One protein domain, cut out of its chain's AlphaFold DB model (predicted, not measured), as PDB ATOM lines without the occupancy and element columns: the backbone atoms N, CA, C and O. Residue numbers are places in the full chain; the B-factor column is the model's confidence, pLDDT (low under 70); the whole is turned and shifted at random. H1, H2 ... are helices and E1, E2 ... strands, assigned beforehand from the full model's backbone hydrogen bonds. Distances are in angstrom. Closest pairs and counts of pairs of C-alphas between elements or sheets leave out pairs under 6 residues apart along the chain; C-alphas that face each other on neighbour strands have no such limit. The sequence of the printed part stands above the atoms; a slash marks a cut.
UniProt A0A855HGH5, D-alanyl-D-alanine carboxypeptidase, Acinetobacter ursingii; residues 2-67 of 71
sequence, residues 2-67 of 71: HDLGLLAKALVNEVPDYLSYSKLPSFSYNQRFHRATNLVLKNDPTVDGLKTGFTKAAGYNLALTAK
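Overview. This is residues 2 to 67 of the 71 residues of the protein "D-alanyl-D-alanine carboxypeptidase" of Acinetobacter ursingii (UniProt A0A855HGH5). A long two-stranded hairpin, E3 and E4, forms the middle of this domain: H1 packs on it chiefly at E4, H2 packs on E3, and the small H3 packs on E3 near Val 47. A second, shorter hairpin, E1 and E2, reaches away from this body, and its residues 28 to 33 stick out. The printed part has 66 residues with three named helices and four named strands, in the order H1, H2, E1, E2, H3, E3, E4; the class is mixed, helices and strands, and each sheet is one antiparallel pair. The whole is only just compact, close to loose, with a radius of gyration of the C-alphas of 12.6 A and spans of 36 by 32 by 24 A.

Along the chain. Find C-alpha 2 at (135.234, -57.946, -68.787); from there H1, residues 2 to 14, runs 18.1 A. H2, residues 16 to 22, follows and covers 10.5 A. Next come E1, residues 26 to 29, and E2, residues 32 to 35; look for the turn between them near C-alpha 31 at (133.072, -55.953, -31.129). H3 is short, residues 39 to 42. E3, residues 47 to 55, runs 23.8 A, and E4, residues 59 to 66, runs 23.0 A to C-alpha 66 at (121.985, -61.879, -58.583).

Arrangement. Start at the hairpin E3 and E4, antiparallel at 170 degrees, where N 53 and O 61 are 2.9 A apart and N 61 and O 53 are 2.8 A apart, within hydrogen-bond range. Look from E4 to H1: their closest C-alphas, those of Leu 4 and Ala 63, are 7.1 A apart. From E3 to H2 the closest C-alphas are those of Ser 22 and Gly 49, at 4.7 A. From E3 to H3 they are those of Leu 41 and Val 47, at 5.8 A. H1 and H2 only just touch, with 3 pairs of C-alphas within 8 A, and only at the corner by their link; the closest are Leu 11 and Tyr 18, 7.2 A, at a steep tilt of 65 degrees, opposite ways. The hairpin E1 and E2 is antiparallel at 158 degrees, with N 34 and O 27 within hydrogen-bond range at 2.8 A; both strands are apart from E3 and E4. In H1 every O i to N i+4 pair is within hydrogen-bond range; in H2 1 of 3 is, beside 4 of 4 O i to N i+3 pairs, and H3 is too short for an O i to N i+4 pair.

Size, cuts and confidence. The two C-alphas farthest apart, those of His 2 and Gln 31, are 37.8 A apart. The printed part has no cut, and each link between named elements is tight. The mean pLDDT of the printed part is 95.9, and no printed residue is under 70.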
ATOM      1  N   HIS A   2     135.381 -56.545 -68.362       96.75
ATOM      2  CA  HIS A   2     135.234 -57.946 -68.787       96.75
ATOM      3  C   HIS A   2     135.861 -58.962 -67.816       96.75
ATOM      4  O   HIS A   2     135.163 -59.851 -67.335       96.75
ATOM      5  N   ASP A   3     137.122 -58.762 -67.430       98.06
ATOM      6  CA  ASP A   3     137.846 -59.689 -66.547       98.06
ATOM      7  C   ASP A   3     137.216 -59.814 -65.152       98.06
ATOM      8  O   ASP A   3     137.182 -60.900 -64.581       98.06
ATOM      9  N   LEU A   4     136.637 -58.731 -64.618       96.94
ATOM     10  CA  LEU A   4     135.877 -58.791 -63.364       96.94
ATOM     11  C   LEU A   4     134.595 -59.619 -63.513       96.94
ATOM     12  O   LEU A   4     134.187 -60.277 -62.562       96.94
ATOM     13  N   GLY A   5     133.976 -59.611 -64.695       97.00
ATOM     14  CA  GLY A   5     132.850 -60.487 -65.014       97.00
ATOM     15  C   GLY A   5     133.263 -61.958 -65.100       97.00
ATOM     16  O   GLY A   5     132.554 -62.819 -64.581       97.00
ATOM     17  N   LEU A   6     134.426 -62.250 -65.692       97.88
ATOM     18  CA  LEU A   6     134.991 -63.604 -65.718       97.88
ATOM     19  C   LEU A   6     135.315 -64.101 -64.307       97.88
ATOM     20  O   LEU A   6     134.918 -65.206 -63.947       97.88
ATOM     21  N   LEU A   7     135.949 -63.264 -63.484       96.81
ATOM     22  CA  LEU A   7     136.233 -63.581 -62.086       96.81
ATOM     23  C   LEU A   7     134.948 -63.805 -61.280       96.81
ATOM     24  O   LEU A   7     134.860 -64.766 -60.524       96.81
ATOM     25  N   ALA A   8     133.933 -62.953 -61.454       96.69
ATOM     26  CA  ALA A   8     132.638 -63.130 -60.803       96.69
ATOM     27  C   ALA A   8     131.996 -64.471 -61.181       96.69
ATOM     28  O   ALA A   8     131.505 -65.187 -60.313       96.69
ATOM     29  N   LYS A   9     132.051 -64.843 -62.467       96.50
ATOM     30  CA  LYS A   9     131.554 -66.134 -62.951       96.50
ATOM     31  C   LYS A   9     132.330 -67.308 -62.346       96.50
ATOM     32  O   LYS A   9     131.704 -68.279 -61.929       96.50
ATOM     33  N   ALA A  10     133.658 -67.217 -62.278       97.38
ATOM     34  CA  ALA A  10     134.498 -68.239 -61.659       97.38
ATOM     35  C   ALA A  10     134.170 -68.400 -60.166       97.38
ATOM     36  O   ALA A  10     133.929 -69.512 -59.718       97.38
ATOM     37  N   LEU A  11     134.032 -67.301 -59.414       96.25
ATOM     38  CA  LEU A  11     133.645 -67.346 -57.998       96.25
ATOM     39  C   LEU A  11     132.300 -68.049 -57.783       96.25
ATOM     40  O   LEU A  11     132.201 -68.916 -56.921       96.25
ATOM     41  N   VAL A  12     131.279 -67.705 -58.573       95.62
ATOM     42  CA  VAL A  12     129.942 -68.311 -58.456       95.62
ATOM     43  C   VAL A  12     129.970 -69.814 -58.756       95.62
ATOM     44  O   VAL A  12     129.266 -70.572 -58.094       95.62
ATOM     45  N   ASN A  13     130.761 -70.246 -59.740       96.69
ATOM     46  CA  ASN A  13     130.763 -71.635 -60.204       96.69
ATOM     47  C   ASN A  13     131.727 -72.540 -59.426       96.69
ATOM     48  O   ASN A  13     131.407 -73.698 -59.176       96.69
ATOM     49  N   GLU A  14     132.910 -72.035 -59.084       98.12
ATOM     50  CA  GLU A  14     134.014 -72.827 -58.528       98.12
ATOM     51  C   GLU A  14     134.098 -72.710 -57.004       98.12
ATOM     52  O   GLU A  14     134.551 -73.639 -56.340       98.12
ATOM     53  N   VAL A  15     133.644 -71.587 -56.434       96.94
ATOM     54  CA  VAL A  15     133.697 -71.321 -54.987       96.94
ATOM     55  C   VAL A  15     132.357 -70.747 -54.490       96.94
ATOM     56  O   VAL A  15     132.321 -69.656 -53.909       96.94
ATOM     57  N   PRO A  16     131.226 -71.454 -54.694       95.56
ATOM     58  CA  PRO A  16     129.888 -70.923 -54.411       95.56
ATOM     59  C   PRO A  16     129.687 -70.528 -52.940       95.56
ATOM     60  O   PRO A  16     128.927 -69.602 -52.646       95.56
ATOM     61  N   ASP A  17     130.413 -71.163 -52.016       96.12
ATOM     62  CA  ASP A  17     130.375 -70.855 -50.582       96.12
ATOM     63  C   ASP A  17     130.774 -69.406 -50.275       96.12
ATOM     64  O   ASP A  17     130.298 -68.829 -49.294       96.12
ATOM     65  N   TYR A  18     131.575 -68.774 -51.142       95.62
ATOM     66  CA  TYR A  18     131.936 -67.361 -51.025       95.62
ATOM     67  C   TYR A  18     130.702 -66.448 -50.966       95.62
ATOM     68  O   TYR A  18     130.687 -65.467 -50.214       95.62
ATOM     69  N   LEU A  19     129.639 -66.793 -51.704       95.00
ATOM     70  CA  LEU A  19     128.411 -65.997 -51.751       95.00
ATOM     71  C   LEU A  19     127.717 -65.909 -50.389       95.00
ATOM     72  O   LEU A  19     127.018 -64.936 -50.107       95.00
ATOM     73  N   SER A  20     127.951 -66.882 -49.501       94.75
ATOM     74  CA  SER A  20     127.448 -66.846 -48.126       94.75
ATOM     75  C   SER A  20     127.984 -65.654 -47.340       94.75
ATOM     76  O   SER A  20     127.272 -65.148 -46.477       94.75
ATOM     77  N   TYR A  21     129.189 -65.173 -47.664       94.38
ATOM     78  CA  TYR A  21     129.765 -63.967 -47.077       94.38
ATOM     79  C   TYR A  21     129.336 -62.705 -47.826       94.38
ATOM     80  O   TYR A  21     128.932 -61.729 -47.194       94.38
ATOM     81  N   SER A  22     129.399 -62.701 -49.165       95.38
ATOM     82  CA  SER A  22     129.140 -61.485 -49.953       95.38
ATOM     83  C   SER A  22     127.687 -61.017 -49.928       95.38
ATOM     84  O   SER A  22     127.440 -59.832 -50.158       95.38
ATOM     85  N   LYS A  23     126.735 -61.908 -49.621       95.50
ATOM     86  CA  LYS A  23     125.312 -61.565 -49.479       95.50
ATOM     87  C   LYS A  23     124.948 -60.954 -48.125       95.50
ATOM     88  O   LYS A  23     123.833 -60.462 -47.962       95.50
ATOM     89  N   LEU A  24     125.838 -61.012 -47.128       94.94
ATOM     90  CA  LEU A  24     125.521 -60.525 -45.785       94.94
ATOM     91  C   LEU A  24     125.361 -58.997 -45.806       94.94
ATOM     92  O   LEU A  24     126.303 -58.290 -46.169       94.94
ATOM     93  N   PRO A  25     124.219 -58.445 -45.354       94.12
ATOM     94  CA  PRO A  25     124.026 -56.994 -45.300       94.12
ATOM     95  C   PRO A  25     124.895 -56.334 -44.217       94.12
ATOM     96  O   PRO A  25     125.152 -55.125 -44.255       94.12
ATOM     97  N   SER A  26     125.356 -57.122 -43.245       95.06
ATOM     98  CA  SER A  26     126.251 -56.703 -42.175       95.06
ATOM     99  C   SER A  26     126.912 -57.898 -41.500       95.06
ATOM    100  O   SER A  26     126.363 -58.996 -41.509       95.06
ATOM    101  N   PHE A  27     128.038 -57.658 -40.839       95.88
ATOM    102  CA  PHE A  27     128.696 -58.619 -39.961       95.88
ATOM    103  C   PHE A  27     129.334 -57.892 -38.774       95.88
ATOM    104  O   PHE A  27     129.595 -56.689 -38.842       95.88
ATOM    105  N   SER A  28     129.601 -58.621 -37.694       97.31
ATOM    106  CA  SER A  28     130.333 -58.100 -36.539       97.31
ATOM    107  C   SER A  28     131.676 -58.802 -36.418       97.31
ATOM    108  O   SER A  28     131.749 -60.025 -36.507       97.31
ATOM    109  N   TYR A  29     132.737 -58.036 -36.195       96.38
ATOM    110  CA  TYR A  29     134.077 -58.559 -35.962       96.38
ATOM    111  C   TYR A  29     134.764 -57.722 -34.890       96.38
ATOM    112  O   TYR A  29     134.724 -56.496 -34.939       96.38
ATOM    113  N   ASN A  30     135.379 -58.379 -33.904       96.88
ATOM    114  CA  ASN A  30     136.088 -57.718 -32.806       96.88
ATOM    115  C   ASN A  30     135.270 -56.583 -32.144       96.88
ATOM    116  O   ASN A  30     135.720 -55.441 -32.057       96.88
ATOM    117  N   GLN A  31     134.027 -56.893 -31.748       96.56
ATOM    118  CA  GLN A  31     133.072 -55.953 -31.129       96.56
ATOM    119  C   GLN A  31     132.683 -54.747 -32.006       96.56
ATOM    120  O   GLN A  31     132.017 -53.825 -31.540       96.56
ATOM    121  N   ARG A  32     133.059 -54.742 -33.290       97.75
ATOM    122  CA  ARG A  32     132.691 -53.699 -34.248       97.75
ATOM    123  C   ARG A  32     131.672 -54.234 -35.232       97.75
ATOM    124  O   ARG A  32     131.825 -55.323 -35.779       97.75
ATOM    125  N   PHE A  33     130.639 -53.437 -35.461       97.50
ATOM    126  CA  PHE A  33     129.608 -53.719 -36.444       97.50
ATOM    127  C   PHE A  33     129.983 -53.099 -37.792       97.50
ATOM    128  O   PHE A  33     130.290 -51.910 -37.880       97.50
ATOM    129  N   HIS A  34     129.921 -53.899 -38.850       96.94
ATOM    130  CA  HIS A  34     130.249 -53.505 -40.211       96.94
ATOM    131  C   HIS A  34     129.030 -53.694 -41.106       96.94
ATOM    132  O   HIS A  34     128.439 -54.769 -41.157       96.94
ATOM    133  N   ARG A  35     128.657 -52.646 -41.844       96.38
ATOM    134  CA  ARG A  35     127.620 -52.721 -42.882       96.38
ATOM    135  C   ARG A  35     128.267 -52.995 -44.230       96.38
ATOM    136  O   ARG A  35     129.325 -52.439 -44.528       96.38
ATOM    137  N   ALA A  36     127.609 -53.800 -45.056       95.56
ATOM    138  CA  ALA A  36     128.028 -53.989 -46.432       95.56
ATOM    139  C   ALA A  36     127.990 -52.656 -47.187       95.56
ATOM    140  O   ALA A  36     127.035 -51.880 -47.096       95.56
ATOM    141  N   THR A  37     129.043 -52.403 -47.956       96.38
ATOM    142  CA  THR A  37     129.135 -51.240 -48.843       96.38
ATOM    143  C   THR A  37     128.325 -51.429 -50.127       96.38
ATOM    144  O   THR A  37     128.023 -50.450 -50.803       96.38
ATOM    145  N   ASN A  38     127.946 -52.669 -50.460       95.88
ATOM    146  CA  ASN A  38     127.005 -52.963 -51.537       95.88
ATOM    147  C   ASN A  38     125.581 -52.610 -51.085       95.88
ATOM    148  O   ASN A  38     124.910 -53.399 -50.424       95.88
ATOM    149  N   LEU A  39     125.127 -51.407 -51.435       94.00
ATOM    150  CA  LEU A  39     123.808 -50.909 -51.038       94.00
ATOM    151  C   LEU A  39     122.653 -51.640 -51.734       94.00
ATOM    152  O   LEU A  39     121.541 -51.620 -51.215       94.00
ATOM    153  N   VAL A  40     122.907 -52.314 -52.862       95.25
ATOM    154  CA  VAL A  40     121.867 -53.025 -53.622       95.25
ATOM    155  C   VAL A  40     121.322 -54.222 -52.837       95.25
ATOM    156  O   VAL A  40     120.140 -54.518 -52.958       95.25
ATOM    157  N   LEU A  41     122.118 -54.812 -51.932       94.56
ATOM    158  CA  LEU A  41     121.671 -55.869 -51.008       94.56
ATOM    159  C   LEU A  41     120.463 -55.460 -50.147       94.56
ATOM    160  O   LEU A  41     119.756 -56.317 -49.633       94.56
ATOM    161  N   LYS A  42     120.233 -54.155 -49.952       91.19
ATOM    162  CA  LYS A  42     119.073 -53.644 -49.205       91.19
ATOM    163  C   LYS A  42     117.827 -53.475 -50.069       91.19
ATOM    164  O   LYS A  42     116.732 -53.395 -49.525       91.19
ATOM    165  N   ASN A  43     118.010 -53.359 -51.381       92.88
ATOM    166  CA  ASN A  43     116.973 -52.926 -52.311       92.88
ATOM    167  C   ASN A  43     116.462 -54.074 -53.188       92.88
ATOM    168  O   ASN A  43     115.301 -54.051 -53.581       92.88
ATOM    169  N   ASP A  44     117.308 -55.056 -53.505       93.62
ATOM    170  CA  ASP A  44     116.948 -56.204 -54.339       93.62
ATOM    171  C   ASP A  44     117.290 -57.511 -53.595       93.62
ATOM    172  O   ASP A  44     118.472 -57.824 -53.425       93.62
ATOM    173  N   PRO A  45     116.281 -58.292 -53.157       91.38
ATOM    174  CA  PRO A  45     116.497 -59.535 -52.415       91.38
ATOM    175  C   PRO A  45     117.091 -60.664 -53.269       91.38
ATOM    176  O   PRO A  45     117.475 -61.697 -52.728       91.38
ATOM    177  N   THR A  46     117.159 -60.497 -54.595       94.25
ATOM    178  CA  THR A  46     117.774 -61.474 -55.505       94.25
ATOM    179  C   THR A  46     119.289 -61.311 -55.612       94.25
ATOM    180  O   THR A  46     119.958 -62.187 -56.159       94.25
ATOM    181  N   VAL A  47     119.845 -60.210 -55.092       95.69
ATOM    182  CA  VAL A  47     121.287 -59.936 -55.094       95.69
ATOM    183  C   VAL A  47     121.990 -60.760 -54.025       95.69
ATOM    184  O   VAL A  47     121.615 -60.739 -52.856       95.69
ATOM    185  N   ASP A  48     123.062 -61.443 -54.418       94.62
ATOM    186  CA  ASP A  48     123.842 -62.339 -53.556       94.62
ATOM    187  C   ASP A  48     125.340 -61.973 -53.485       94.62
ATOM    188  O   ASP A  48     126.133 -62.639 -52.816       94.62
ATOM    189  N   GLY A  49     125.749 -60.865 -54.108       91.69
ATOM    190  CA  GLY A  49     127.143 -60.426 -54.108       91.69
ATOM    191  C   GLY A  49     127.400 -59.184 -54.964       91.69
ATOM    192  O   GLY A  49     126.474 -58.473 -55.334       91.69
ATOM    193  N   LEU A  50     128.648 -58.830 -55.283       93.88
ATOM    194  CA  LEU A  50     129.907 -59.442 -54.835       93.88
ATOM    195  C   LEU A  50     130.720 -58.439 -54.016       93.88
ATOM    196  O   LEU A  50     130.969 -58.654 -52.831       93.88
ATOM    197  N   LYS A  51     131.127 -57.318 -54.623       96.75
ATOM    198  CA  LYS A  51     131.994 -56.350 -53.947       96.75
ATOM    199  C   LYS A  51     131.922 -54.957 -54.561       96.75
ATOM    200  O   LYS A  51     131.783 -54.787 -55.769       96.75
ATOM    201  N   THR A  52     132.093 -53.951 -53.706       97.31
ATOM    202  CA  THR A  52     132.322 -52.560 -54.116       97.31
ATOM    203  C   THR A  52     133.777 -52.147 -53.902       97.31
ATOM    204  O   THR A  52     134.441 -52.658 -52.992       97.31
ATOM    205  N   GLY A  53     134.248 -51.179 -54.684       97.06
ATOM    206  CA  GLY A  53     135.566 -50.562 -54.529       97.06
ATOM    207  C   GLY A  53     135.524 -49.068 -54.838       97.06
ATOM    208  O   GLY A  53     134.799 -48.639 -55.733       97.06
ATOM    209  N   PHE A  54     136.292 -48.279 -54.087       97.81
ATOM    210  CA  PHE A  54     136.450 -46.850 -54.334       97.81
ATOM    211  C   PHE A  54     137.857 -46.388 -53.966       97.81
ATOM    212  O   PHE A  54     138.354 -46.684 -52.880       97.81
ATOM    213  N   THR A  55     138.456 -45.607 -54.856       97.81
ATOM    214  CA  THR A  55     139.592 -44.725 -54.570       97.81
ATOM    215  C   THR A  55     139.399 -43.436 -55.366       97.81
ATOM    216  O   THR A  55     138.658 -43.414 -56.349       97.81
ATOM    217  N   LYS A  56     140.097 -42.357 -54.988       97.81
ATOM    218  CA  LYS A  56     140.007 -41.075 -55.708       97.81
ATOM    219  C   LYS A  56     140.370 -41.203 -57.196       97.81
ATOM    220  O   LYS A  56     139.779 -40.512 -58.015       97.81
ATOM    221  N   ALA A  57     141.315 -42.081 -57.536       98.00
ATOM    222  CA  ALA A  57     141.758 -42.297 -58.913       98.00
ATOM    223  C   ALA A  57     140.828 -43.227 -59.715       98.00
ATOM    224  O   ALA A  57     140.675 -43.038 -60.916       98.00
ATOM    225  N   ALA A  58     140.210 -44.223 -59.068       96.88
ATOM    226  CA  ALA A  58     139.400 -45.243 -59.742       96.88
ATOM    227  C   ALA A  58     137.893 -44.936 -59.774       96.88
ATOM    228  O   ALA A  58     137.146 -45.619 -60.474       96.88
ATOM    229  N   GLY A  59     137.425 -43.963 -58.987       98.12
ATOM    230  CA  GLY A  59     135.998 -43.696 -58.818       98.12
ATOM    231  C   GLY A  59     135.256 -44.855 -58.140       98.12
ATOM    232  O   GLY A  59     135.857 -45.691 -57.460       98.12
ATOM    233  N   TYR A  60     133.930 -44.886 -58.294       97.25
ATOM    234  CA  TYR A  60     133.071 -45.919 -57.712       97.25
ATOM    235  C   TYR A  60     132.956 -47.131 -58.631       97.25
ATOM    236  O   TYR A  60     132.587 -47.008 -59.794       97.25
ATOM    237  N   ASN A  61     133.216 -48.311 -58.073       97.50
ATOM    238  CA  ASN A  61     133.156 -49.583 -58.777       97.50
ATOM    239  C   ASN A  61     132.254 -50.567 -58.025       97.50
ATOM    240  O   ASN A  61     132.292 -50.646 -56.791       97.50
ATOM    241  N   LEU A  62     131.472 -51.339 -58.776       96.56
ATOM    242  CA  LEU A  62     130.564 -52.361 -58.264       96.56
ATOM    243  C   LEU A  62     130.613 -53.589 -59.180       96.56
ATOM    244  O   LEU A  62     130.281 -53.495 -60.357       96.56
ATOM    245  N   ALA A  63     130.999 -54.734 -58.619       96.62
ATOM    246  CA  ALA A  63     130.792 -56.048 -59.218       96.62
ATOM    247  C   ALA A  63     129.662 -56.745 -58.451       96.62
ATOM    248  O   ALA A  63     129.707 -56.832 -57.218       96.62
ATOM    249  N   LEU A  64     128.638 -57.201 -59.167       95.06
ATOM    250  CA  LEU A  64     127.385 -57.667 -58.583       95.06
ATOM    251  C   LEU A  64     126.913 -58.955 -59.256       95.06
ATOM    252  O   LEU A  64     127.019 -59.097 -60.473       95.06
ATOM    253  N   THR A  65     126.374 -59.863 -58.450       95.94
ATOM    254  CA  THR A  65     125.680 -61.077 -58.890       95.94
ATOM    255  C   THR A  65     124.274 -61.075 -58.310       95.94
ATOM    256  O   THR A  65     124.014 -60.462 -57.270       95.94
ATOM    257  N   ALA A  66     123.351 -61.701 -59.031       95.25
ATOM    258  CA  ALA A  66     121.985 -61.879 -58.583       95.25
ATOM    259  C   ALA A  66     121.427 -63.175 -59.159       95.25
ATOM    260  O   ALA A  66     121.637 -63.479 -60.338       95.25
ATOM    261  N   LYS A  67     120.664 -63.901 -58.349       93.44
ATOM    262  CA  LYS A  67     119.969 -65.115 -58.760       93.44
ATOM    263  C   LYS A  67     118.479 -64.829 -58.864       93.44
ATOM    264  O   LYS A  67     117.785 -64.710 -57.858       93.44
TER     265      LYS A  67